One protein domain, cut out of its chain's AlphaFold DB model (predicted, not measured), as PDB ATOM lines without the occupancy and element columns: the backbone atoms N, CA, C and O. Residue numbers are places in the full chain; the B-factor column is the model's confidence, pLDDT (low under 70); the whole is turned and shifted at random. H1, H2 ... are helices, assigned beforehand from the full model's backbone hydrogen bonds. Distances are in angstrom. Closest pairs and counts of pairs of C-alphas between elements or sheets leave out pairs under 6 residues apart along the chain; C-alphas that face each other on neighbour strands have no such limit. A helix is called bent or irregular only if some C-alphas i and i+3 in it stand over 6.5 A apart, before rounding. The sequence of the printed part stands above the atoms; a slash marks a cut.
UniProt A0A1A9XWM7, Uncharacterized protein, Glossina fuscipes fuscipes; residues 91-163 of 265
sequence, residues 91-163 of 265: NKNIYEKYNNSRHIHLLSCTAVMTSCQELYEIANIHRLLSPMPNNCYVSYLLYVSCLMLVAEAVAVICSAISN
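AT A GLANCE: This is residues 91 to 163 of the 265 residues of an uncharacterized protein of Glossina fuscipes fuscipes (UniProt A0A1A9XWM7). This is a long helical hairpin: H1 runs out, a tight turn follows, and H2 folds back beside it, with residues 93 to 99 sticking out free at the start. The 73 printed residues, with two named helices in the order H1, H2 and no named strand, are all helix in class, an extended rod of 58 by 26 by 12 A with a radius of gyration of the C-alphas of 17.6 A.

HOW THE PARTS SIT: Start at H1, residues 94 to 129, which has a kink of 42 degrees near residue 101. A tight link of 3 residues leads to H2, residues 133 to 163. The two form a helical hairpin, opposite ways at a shallow tilt of 14 degrees. They touch through residues 116 to 127 and 139 to 150 alone; the closest C-alphas, of Arg 127 and Ser 139, are 7.6 A apart. O i to N i+4 pairs are within hydrogen-bond range in 28 of 32 cases in H1 and 24 of 27 in H2.

IN THESE COORDINATES: Find C-alpha 94 at (60.430, 65.115, 4.187); from there H1 runs 51.4 A to C-alpha 129. H2 runs 47.0 A from C-alpha 133 to C-alpha 163 at (40.076, 67.335, -5.880). Both are irregular: C-alphas 95 and 98 are 7.5 A apart, C-alphas 134 and 137 7.4 A.

THE WHOLE: The C-alphas farthest apart, of Tyr 95 and Pro 133, are 58.4 A apart. The printed part has no cut. Look for pLDDT under 70 at residues 91 to 103 and 130 to 136.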
ATOM      1  N   ASN A  91      59.443  56.981   9.616       51.78
ATOM      2  CA  ASN A  91      60.804  57.523   9.804       51.78
ATOM      3  C   ASN A  91      61.579  57.916   8.518       51.78
ATOM      4  O   ASN A  91      62.789  58.138   8.592       51.78
ATOM      5  N   LYS A  92      60.941  58.011   7.338       50.56
ATOM      6  CA  LYS A  92      61.602  58.460   6.085       50.56
ATOM      7  C   LYS A  92      61.273  59.910   5.685       50.56
ATOM      8  O   LYS A  92      60.328  60.520   6.175       50.56
ATOM      9  N   ASN A  93      62.165  60.488   4.876       47.88
ATOM     10  CA  ASN A  93      62.482  61.923   4.864       47.88
ATOM     11  C   ASN A  93      61.462  62.820   4.109       47.88
ATOM     12  O   ASN A  93      60.677  62.381   3.274       47.88
ATOM     13  N   ILE A  94      61.500  64.123   4.398       51.28
ATOM     14  CA  ILE A  94      60.430  65.115   4.187       51.28
ATOM     15  C   ILE A  94      60.078  65.390   2.708       51.28
ATOM     16  O   ILE A  94      58.976  65.867   2.438       51.28
ATOM     17  N   TYR A  95      60.934  65.039   1.743       37.19
ATOM     18  CA  TYR A  95      60.608  65.146   0.308       37.19
ATOM     19  C   TYR A  95      59.628  64.067  -0.193       37.19
ATOM     20  O   TYR A  95      58.957  64.263  -1.202       37.19
ATOM     21  N   GLU A  96      59.452  62.961   0.537       49.69
ATOM     22  CA  GLU A  96      58.515  61.886   0.169       49.69
ATOM     23  C   GLU A  96      57.043  62.240   0.493       49.69
ATOM     24  O   GLU A  96      56.109  61.532   0.120       49.69
ATOM     25  N   LYS A  97      56.813  63.365   1.182       47.12
ATOM     26  CA  LYS A  97      55.576  63.717   1.906       47.12
ATOM     27  C   LYS A  97      54.307  63.823   1.048       47.12
ATOM     28  O   LYS A  97      53.219  63.608   1.582       47.12
ATOM     29  N   TYR A  98      54.423  64.112  -0.251       44.69
ATOM     30  CA  TYR A  98      53.275  64.139  -1.174       44.69
ATOM     31  C   TYR A  98      52.949  62.745  -1.732       44.69
ATOM     32  O   TYR A  98      51.789  62.329  -1.730       44.69
ATOM     33  N   ASN A  99      53.972  61.975  -2.121       54.06
ATOM     34  CA  ASN A  99      53.800  60.612  -2.629       54.06
ATOM     35  C   ASN A  99      53.321  59.663  -1.511       54.06
ATOM     36  O   ASN A  99      52.409  58.858  -1.699       54.06
ATOM     37  N   ASN A 100      53.844  59.855  -0.297       56.28
ATOM     38  CA  ASN A 100      53.437  59.129   0.901       56.28
ATOM     39  C   ASN A 100      51.960  59.411   1.269       56.28
ATOM     40  O   ASN A 100      51.275  58.522   1.751       56.28
ATOM     41  N   SER A 101      51.398  60.590   0.951       66.56
ATOM     42  CA  SER A 101      49.961  60.853   1.166       66.56
ATOM     43  C   SER A 101      49.068  59.959   0.295       66.56
ATOM     44  O   SER A 101      48.126  59.351   0.806       66.56
ATOM     45  N   ARG A 102      49.389  59.814  -1.001       68.75
ATOM     46  CA  ARG A 102      48.682  58.885  -1.902       68.75
ATOM     47  C   ARG A 102      48.924  57.427  -1.509       68.75
ATOM     48  O   ARG A 102      47.973  56.651  -1.484       68.75
ATOM     49  N   HIS A 103      50.148  57.071  -1.122       68.38
ATOM     50  CA  HIS A 103      50.484  55.716  -0.676       68.38
ATOM     51  C   HIS A 103      49.765  55.326   0.632       68.38
ATOM     52  O   HIS A 103      49.251  54.216   0.745       68.38
ATOM     53  N   ILE A 104      49.646  56.242   1.600       74.50
ATOM     54  CA  ILE A 104      48.851  56.055   2.826       74.50
ATOM     55  C   ILE A 104      47.361  55.919   2.489       74.50
ATOM     56  O   ILE A 104      46.696  55.047   3.048       74.50
ATOM     57  N   HIS A 105      46.834  56.723   1.557       71.38
ATOM     58  CA  HIS A 105      45.450  56.577   1.094       71.38
ATOM     59  C   HIS A 105      45.212  55.200   0.462       71.38
ATOM     60  O   HIS A 105      44.255  54.521   0.834       71.38
ATOM     61  N   LEU A 106      46.112  54.749  -0.419       75.81
ATOM     62  CA  LEU A 106      46.033  53.444  -1.072       75.81
ATOM     63  C   LEU A 106      46.111  52.295  -0.054       75.81
ATOM     64  O   LEU A 106      45.248  51.425  -0.057       75.81
ATOM     65  N   LEU A 107      47.065  52.339   0.885       78.00
ATOM     66  CA  LEU A 107      47.165  51.374   1.987       78.00
ATOM     67  C   LEU A 107      45.899  51.350   2.856       78.00
ATOM     68  O   LEU A 107      45.434  50.274   3.229       78.00
ATOM     69  N   SER A 108      45.315  52.514   3.159       77.81
ATOM     70  CA  SER A 108      44.071  52.591   3.933       77.81
ATOM     71  C   SER A 108      42.874  52.015   3.168       77.81
ATOM     72  O   SER A 108      42.067  51.303   3.761       77.81
ATOM     73  N   CYS A 109      42.804  52.230   1.850       74.31
ATOM     74  CA  CYS A 109      41.798  51.636   0.972       74.31
ATOM     75  C   CYS A 109      41.937  50.107   0.926       74.31
ATOM     76  O   CYS A 109      40.974  49.395   1.201       74.31
ATOM     77  N   THR A 110      43.146  49.589   0.691       77.62
ATOM     78  CA  THR A 110      43.429  48.144   0.688       77.62
ATOM     79  C   THR A 110      43.111  47.495   2.038       77.62
ATOM     80  O   THR A 110      42.552  46.398   2.073       77.62
ATOM     81  N   ALA A 111      43.395  48.171   3.158       75.50
ATOM     82  CA  ALA A 111      43.027  47.705   4.496       75.50
ATOM     83  C   ALA A 111      41.499  47.677   4.718       75.50
ATOM     84  O   ALA A 111      40.984  46.729   5.308       75.50
ATOM     85  N   VAL A 112      40.761  48.675   4.217       79.56
ATOM     86  CA  VAL A 112      39.287  48.666   4.239       79.56
ATOM     87  C   VAL A 112      38.751  47.519   3.381       79.56
ATOM     88  O   VAL A 112      38.001  46.699   3.902       79.56
ATOM     89  N   MET A 113      39.197  47.382   2.130       75.81
ATOM     90  CA  MET A 113      38.756  46.325   1.209       75.81
ATOM     91  C   MET A 113      39.002  44.917   1.766       75.81
ATOM     92  O   MET A 113      38.087  44.097   1.786       75.81
ATOM     93  N   THR A 114      40.199  44.647   2.298       78.06
ATOM     94  CA  THR A 114      40.504  43.353   2.940       78.06
ATOM     95  C   THR A 114      39.652  43.109   4.188       78.06
ATOM     96  O   THR A 114      39.150  42.000   4.365       78.06
ATOM     97  N   SER A 115      39.392  44.134   5.010       76.56
ATOM     98  CA  SER A 115      38.483  43.996   6.158       76.56
ATOM     99  C   SER A 115      37.022  43.755   5.746       76.56
ATOM    100  O   SER A 115      36.319  42.987   6.401       76.56
ATOM    101  N   CYS A 116      36.566  44.346   4.636       75.25
ATOM    102  CA  CYS A 116      35.242  44.093   4.068       75.25
ATOM    103  C   CYS A 116      35.125  42.665   3.522       75.25
ATOM    104  O   CYS A 116      34.070  42.050   3.671       75.25
ATOM    105  N   GLN A 117      36.200  42.113   2.954       81.56
ATOM    106  CA  GLN A 117      36.226  40.729   2.484       81.56
ATOM    107  C   GLN A 117      36.205  39.719   3.646       81.56
ATOM    108  O   GLN A 117      35.385  38.805   3.616       81.56
ATOM    109  N   GLU A 118      36.987  39.930   4.716       79.25
ATOM    110  CA  GLU A 118      36.884  39.101   5.936       79.25
ATOM    111  C   GLU A 118      35.472  39.195   6.564       79.25
ATOM    112  O   GLU A 118      34.909  38.184   6.988       79.25
ATOM    113  N   LEU A 119      34.840  40.379   6.574       77.50
ATOM    114  CA  LEU A 119      33.450  40.543   7.033       77.50
ATOM    115  C   LEU A 119      32.430  39.819   6.139       77.50
ATOM    116  O   LEU A 119      31.453  39.276   6.659       77.50
ATOM    117  N   TYR A 120      32.641  39.796   4.822       77.69
ATOM    118  CA  TYR A 120      31.779  39.083   3.877       77.69
ATOM    119  C   TYR A 120      31.862  37.563   4.071       77.69
ATOM    120  O   TYR A 120      30.827  36.902   4.134       77.69
ATOM    121  N   GLU A 121      33.065  37.010   4.254       82.25
ATOM    122  CA  GLU A 121      33.243  35.588   4.579       82.25
ATOM    123  C   GLU A 121      32.558  35.218   5.901       82.25
ATOM    124  O   GLU A 121      31.810  34.241   5.950       82.25
ATOM    125  N   ILE A 122      32.721  36.031   6.953       77.88
ATOM    126  CA  ILE A 122      32.044  35.820   8.243       77.88
ATOM    127  C   ILE A 122      30.516  35.869   8.084       77.88
ATOM    128  O   ILE A 122      29.816  35.019   8.638       77.88
ATOM    129  N   ALA A 123      29.982  36.822   7.314       72.56
ATOM    130  CA  ALA A 123      28.547  36.920   7.048       72.56
ATOM    131  C   ALA A 123      28.018  35.705   6.261       72.56
ATOM    132  O   ALA A 123      26.943  35.190   6.573       72.56
ATOM    133  N   ASN A 124      28.786  35.204   5.290       78.31
ATOM    134  CA  ASN A 124      28.427  34.022   4.508       78.31
ATOM    135  C   ASN A 124      28.461  32.737   5.359       78.31
ATOM    136  O   ASN A 124      27.529  31.935   5.315       78.31
ATOM    137  N   ILE A 125      29.470  32.584   6.222       79.38
ATOM    138  CA  ILE A 125      29.547  31.500   7.216       79.38
ATOM    139  C   ILE A 125      28.348  31.561   8.179       79.38
ATOM    140  O   ILE A 125      27.717  30.541   8.449       79.38
ATOM    141  N   HIS A 126      27.971  32.753   8.654       72.94
ATOM    142  CA  HIS A 126      26.816  32.919   9.541       72.94
ATOM    143  C   HIS A 126      25.479  32.613   8.840       72.94
ATOM    144  O   HIS A 126      24.559  32.089   9.472       72.94
ATOM    145  N   ARG A 127      25.367  32.896   7.534       71.69
ATOM    146  CA  ARG A 127      24.226  32.498   6.691       71.69
ATOM    147  C   ARG A 127      24.132  30.975   6.540       71.69
ATOM    148  O   ARG A 127      23.028  30.448   6.587       71.69
ATOM    149  N   LEU A 128      25.258  30.275   6.387       79.56
ATOM    150  CA  LEU A 128      25.297  28.809   6.286       79.56
ATOM    151  C   LEU A 128      24.991  28.110   7.624       79.56
ATOM    152  O   LEU A 128      24.332  27.077   7.638       79.56
ATOM    153  N   LEU A 129      25.434  28.680   8.749       77.06
ATOM    154  CA  LEU A 129      25.271  28.091  10.088       77.06
ATOM    155  C   LEU A 129      23.919  28.380  10.763       77.06
ATOM    156  O   LEU A 129      23.612  27.764  11.781       77.06
ATOM    157  N   SER A 130      23.118  29.324  10.256       65.75
ATOM    158  CA  SER A 130      21.830  29.712  10.856       65.75
ATOM    159  C   SER A 130      20.644  29.486   9.906       65.75
ATOM    160  O   SER A 130      20.105  30.456   9.374       65.75
ATOM    161  N   PRO A 131      20.163  28.238   9.742       59.12
ATOM    162  CA  PRO A 131      18.969  27.929   8.948       59.12
ATOM    163  C   PRO A 131      17.640  28.334   9.625       59.12
ATOM    164  O   PRO A 131      16.570  28.034   9.103       59.12
ATOM    165  N   MET A 132      17.663  28.998  10.791       58.62
ATOM    166  CA  MET A 132      16.441  29.432  11.480       58.62
ATOM    167  C   MET A 132      15.761  30.599  10.734       58.62
ATOM    168  O   MET A 132      16.344  31.687  10.661       58.62
ATOM    169  N   PRO A 133      14.507  30.441  10.260       62.75
ATOM    170  CA  PRO A 133      13.852  31.415   9.379       62.75
ATOM    171  C   PRO A 133      13.649  32.796  10.023       62.75
ATOM    172  O   PRO A 133      13.661  33.818   9.335       62.75
ATOM    173  N   ASN A 134      13.539  32.855  11.352       68.19
ATOM    174  CA  ASN A 134      13.168  34.073  12.078       68.19
ATOM    175  C   ASN A 134      14.325  35.083  12.249       68.19
ATOM    176  O   ASN A 134      14.076  36.237  12.581       68.19
ATOM    177  N   ASN A 135      15.581  34.690  11.988       63.28
ATOM    178  CA  ASN A 135      16.752  35.579  12.109       63.28
ATOM    179  C   ASN A 135      17.153  36.276  10.794       63.28
ATOM    180  O   ASN A 135      18.102  37.065  10.777       63.28
ATOM    181  N   CYS A 136      16.428  36.034   9.694       69.69
ATOM    182  CA  CYS A 136      16.778  36.547   8.365       69.69
ATOM    183  C   CYS A 136      16.894  38.090   8.321       69.69
ATOM    184  O   CYS A 136      17.801  38.637   7.690       69.69
ATOM    185  N   TYR A 137      16.039  38.798   9.070       80.00
ATOM    186  CA  TYR A 137      16.010  40.265   9.102       80.00
ATOM    187  C   TYR A 137      17.279  40.893   9.708       80.00
ATOM    188  O   TYR A 137      17.760  41.910   9.213       80.00
ATOM    189  N   VAL A 138      17.869  40.276  10.739       78.38
ATOM    190  CA  VAL A 138      19.090  40.792  11.391       78.38
ATOM    191  C   VAL A 138      20.291  40.658  10.452       78.38
ATOM    192  O   VAL A 138      21.052  41.612  10.290       78.38
ATOM    193  N   SER A 139      20.419  39.516   9.768       78.62
ATOM    194  CA  SER A 139      21.443  39.308   8.736       78.62
ATOM    195  C   SER A 139      21.287  40.287   7.569       78.62
ATOM    196  O   SER A 139      22.280  40.842   7.101       78.62
ATOM    197  N   TYR A 140      20.051  40.557   7.132       81.81
ATOM    198  CA  TYR A 140      19.772  41.538   6.081       81.81
ATOM    199  C   TYR A 140      20.144  42.970   6.501       81.81
ATOM    200  O   TYR A 140      20.844  43.661   5.763       81.81
ATOM    201  N   LEU A 141      19.761  43.407   7.707       83.56
ATOM    202  CA  LEU A 141      20.149  44.722   8.235       83.56
ATOM    203  C   LEU A 141      21.672  44.877   8.358       83.56
ATOM    204  O   LEU A 141      22.208  45.942   8.046       83.56
ATOM    205  N   LEU A 142      22.377  43.826   8.785       82.81
ATOM    206  CA  LEU A 142      23.835  43.841   8.905       82.81
ATOM    207  C   LEU A 142      24.512  43.902   7.525       82.81
ATOM    208  O   LEU A 142      25.462  44.664   7.348       82.81
ATOM    209  N   TYR A 143      23.976  43.187   6.532       82.38
ATOM    210  CA  TYR A 143      24.415  43.261   5.136       82.38
ATOM    211  C   TYR A 143      24.217  44.667   4.542       82.38
ATOM    212  O   TYR A 143      25.170  45.255   4.030       82.38
ATOM    213  N   VAL A 144      23.027  45.262   4.692       85.56
ATOM    214  CA  VAL A 144      22.736  46.631   4.222       85.56
ATOM    215  C   VAL A 144      23.605  47.673   4.943       85.56
ATOM    216  O   VAL A 144      24.136  48.577   4.298       85.56
ATOM    217  N   SER A 145      23.835  47.529   6.255       86.81
ATOM    218  CA  SER A 145      24.766  48.396   6.996       86.81
ATOM    219  C   SER A 145      26.205  48.279   6.480       86.81
ATOM    220  O   SER A 145      26.915  49.282   6.470       86.81
ATOM    221  N   CYS A 146      26.634  47.090   6.049       82.56
ATOM    222  CA  CYS A 146      27.959  46.879   5.470       82.56
ATOM    223  C   CYS A 146      28.081  47.550   4.089       82.56
ATOM    224  O   CYS A 146      29.025  48.303   3.860       82.56
ATOM    225  N   LEU A 147      27.086  47.367   3.209       84.12
ATOM    226  CA  LEU A 147      27.054  48.010   1.888       84.12
ATOM    227  C   LEU A 147      27.086  49.543   1.975       84.12
ATOM    228  O   LEU A 147      27.831  50.177   1.230       84.12
ATOM    229  N   MET A 148      26.338  50.141   2.909       89.62
ATOM    230  CA  MET A 148      26.348  51.595   3.123       89.62
ATOM    231  C   MET A 148      27.733  52.123   3.529       89.62
ATOM    232  O   MET A 148      28.160  53.157   3.019       89.62
ATOM    233  N   LEU A 149      28.459  51.402   4.393       85.12
ATOM    234  CA  LEU A 149      29.819  51.780   4.800       85.12
ATOM    235  C   LEU A 149      30.826  51.665   3.646       85.12
ATOM    236  O   LEU A 149      31.705  52.516   3.517       85.12
ATOM    237  N   VAL A 150      30.691  50.648   2.788       85.94
ATOM    238  CA  VAL A 150      31.520  50.511   1.578       85.94
ATOM    239  C   VAL A 150      31.236  51.655   0.599       85.94
ATOM    240  O   VAL A 150      32.174  52.281   0.111       85.94
ATOM    241  N   ALA A 151      29.963  51.977   0.355       84.50
ATOM    242  CA  ALA A 151      29.571  53.073  -0.531       84.50
ATOM    243  C   ALA A 151      30.093  54.438  -0.041       84.50
ATOM    244  O   ALA A 151      30.620  55.214  -0.838       84.50
ATOM    245  N   GLU A 152      30.017  54.713   1.265       88.88
ATOM    246  CA  GLU A 152      30.572  55.932   1.864       88.88
ATOM    247  C   GLU A 152      32.103  55.989   1.731       88.88
ATOM    248  O   GLU A 152      32.647  57.010   1.303       88.88
ATOM    249  N   ALA A 153      32.808  54.889   2.018       83.31
ATOM    250  CA  ALA A 153      34.261  54.817   1.861       83.31
ATOM    251  C   ALA A 153      34.697  55.083   0.408       83.31
ATOM    252  O   ALA A 153      35.607  55.883   0.174       83.31
ATOM    253  N   VAL A 154      34.011  54.481  -0.571       86.94
ATOM    254  CA  VAL A 154      34.248  54.728  -2.003       86.94
ATOM    255  C   VAL A 154      33.972  56.191  -2.360       86.94
ATOM    256  O   VAL A 154      34.814  56.821  -2.997       86.94
ATOM    257  N   ALA A 155      32.866  56.782  -1.898       85.44
ATOM    258  CA  ALA A 155      32.541  58.185  -2.166       85.44
ATOM    259  C   ALA A 155      33.592  59.166  -1.605       85.44
ATOM    260  O   ALA A 155      33.929  60.159  -2.260       85.44
ATOM    261  N   VAL A 156      34.158  58.878  -0.426       86.44
ATOM    262  CA  VAL A 156      35.268  59.649   0.162       86.44
ATOM    263  C   VAL A 156      36.544  59.510  -0.675       86.44
ATOM    264  O   VAL A 156      37.204  60.515  -0.944       86.44
ATOM    265  N   ILE A 157      36.875  58.302  -1.143       84.50
ATOM    266  CA  ILE A 157      38.043  58.057  -2.006       84.50
ATOM    267  C   ILE A 157      37.891  58.779  -3.355       84.50
ATOM    268  O   ILE A 157      38.798  59.503  -3.760       84.50
ATOM    269  N   CYS A 158      36.736  58.662  -4.018       83.00
ATOM    270  CA  CYS A 158      36.447  59.373  -5.265       83.00
ATOM    271  C   CYS A 158      36.515  60.900  -5.087       83.00
ATOM    272  O   CYS A 158      37.085  61.590  -5.931       83.00
ATOM    273  N   SER A 159      36.001  61.426  -3.969       83.19
ATOM    274  CA  SER A 159      36.089  62.859  -3.646       83.19
ATOM    275  C   SER A 159      37.538  63.322  -3.460       83.19
ATOM    276  O   SER A 159      37.892  64.400  -3.930       83.19
ATOM    277  N   ALA A 160      38.383  62.516  -2.809       77.31
ATOM    278  CA  ALA A 160      39.798  62.828  -2.620       77.31
ATOM    279  C   ALA A 160      40.570  62.840  -3.952       77.31
ATOM    280  O   ALA A 160      41.345  63.760  -4.194       77.31
ATOM    281  N   ILE A 161      40.316  61.867  -4.835       78.19
ATOM    282  CA  ILE A 161      40.962  61.781  -6.157       78.19
ATOM    283  C   ILE A 161      40.539  62.948  -7.060       78.19
ATOM    284  O   ILE A 161      41.382  63.541  -7.727       78.19
ATOM    285  N   SER A 162      39.250  63.306  -7.068       78.88
ATOM    286  CA  SER A 162      38.725  64.373  -7.935       78.88
ATOM    287  C   SER A 162      39.319  65.755  -7.614       78.88
ATOM    288  O   SER A 162      39.564  66.553  -8.515       78.88
ATOM    289  N   ASN A 163      39.610  66.023  -6.337       74.25
ATOM    290  CA  ASN A 163      40.076  67.335  -5.880       74.25
ATOM    291  C   ASN A 163      41.560  67.615  -6.215       74.25
ATOM    292  O   ASN A 163      41.963  68.773  -6.292       74.25
TER     293      ASN A 163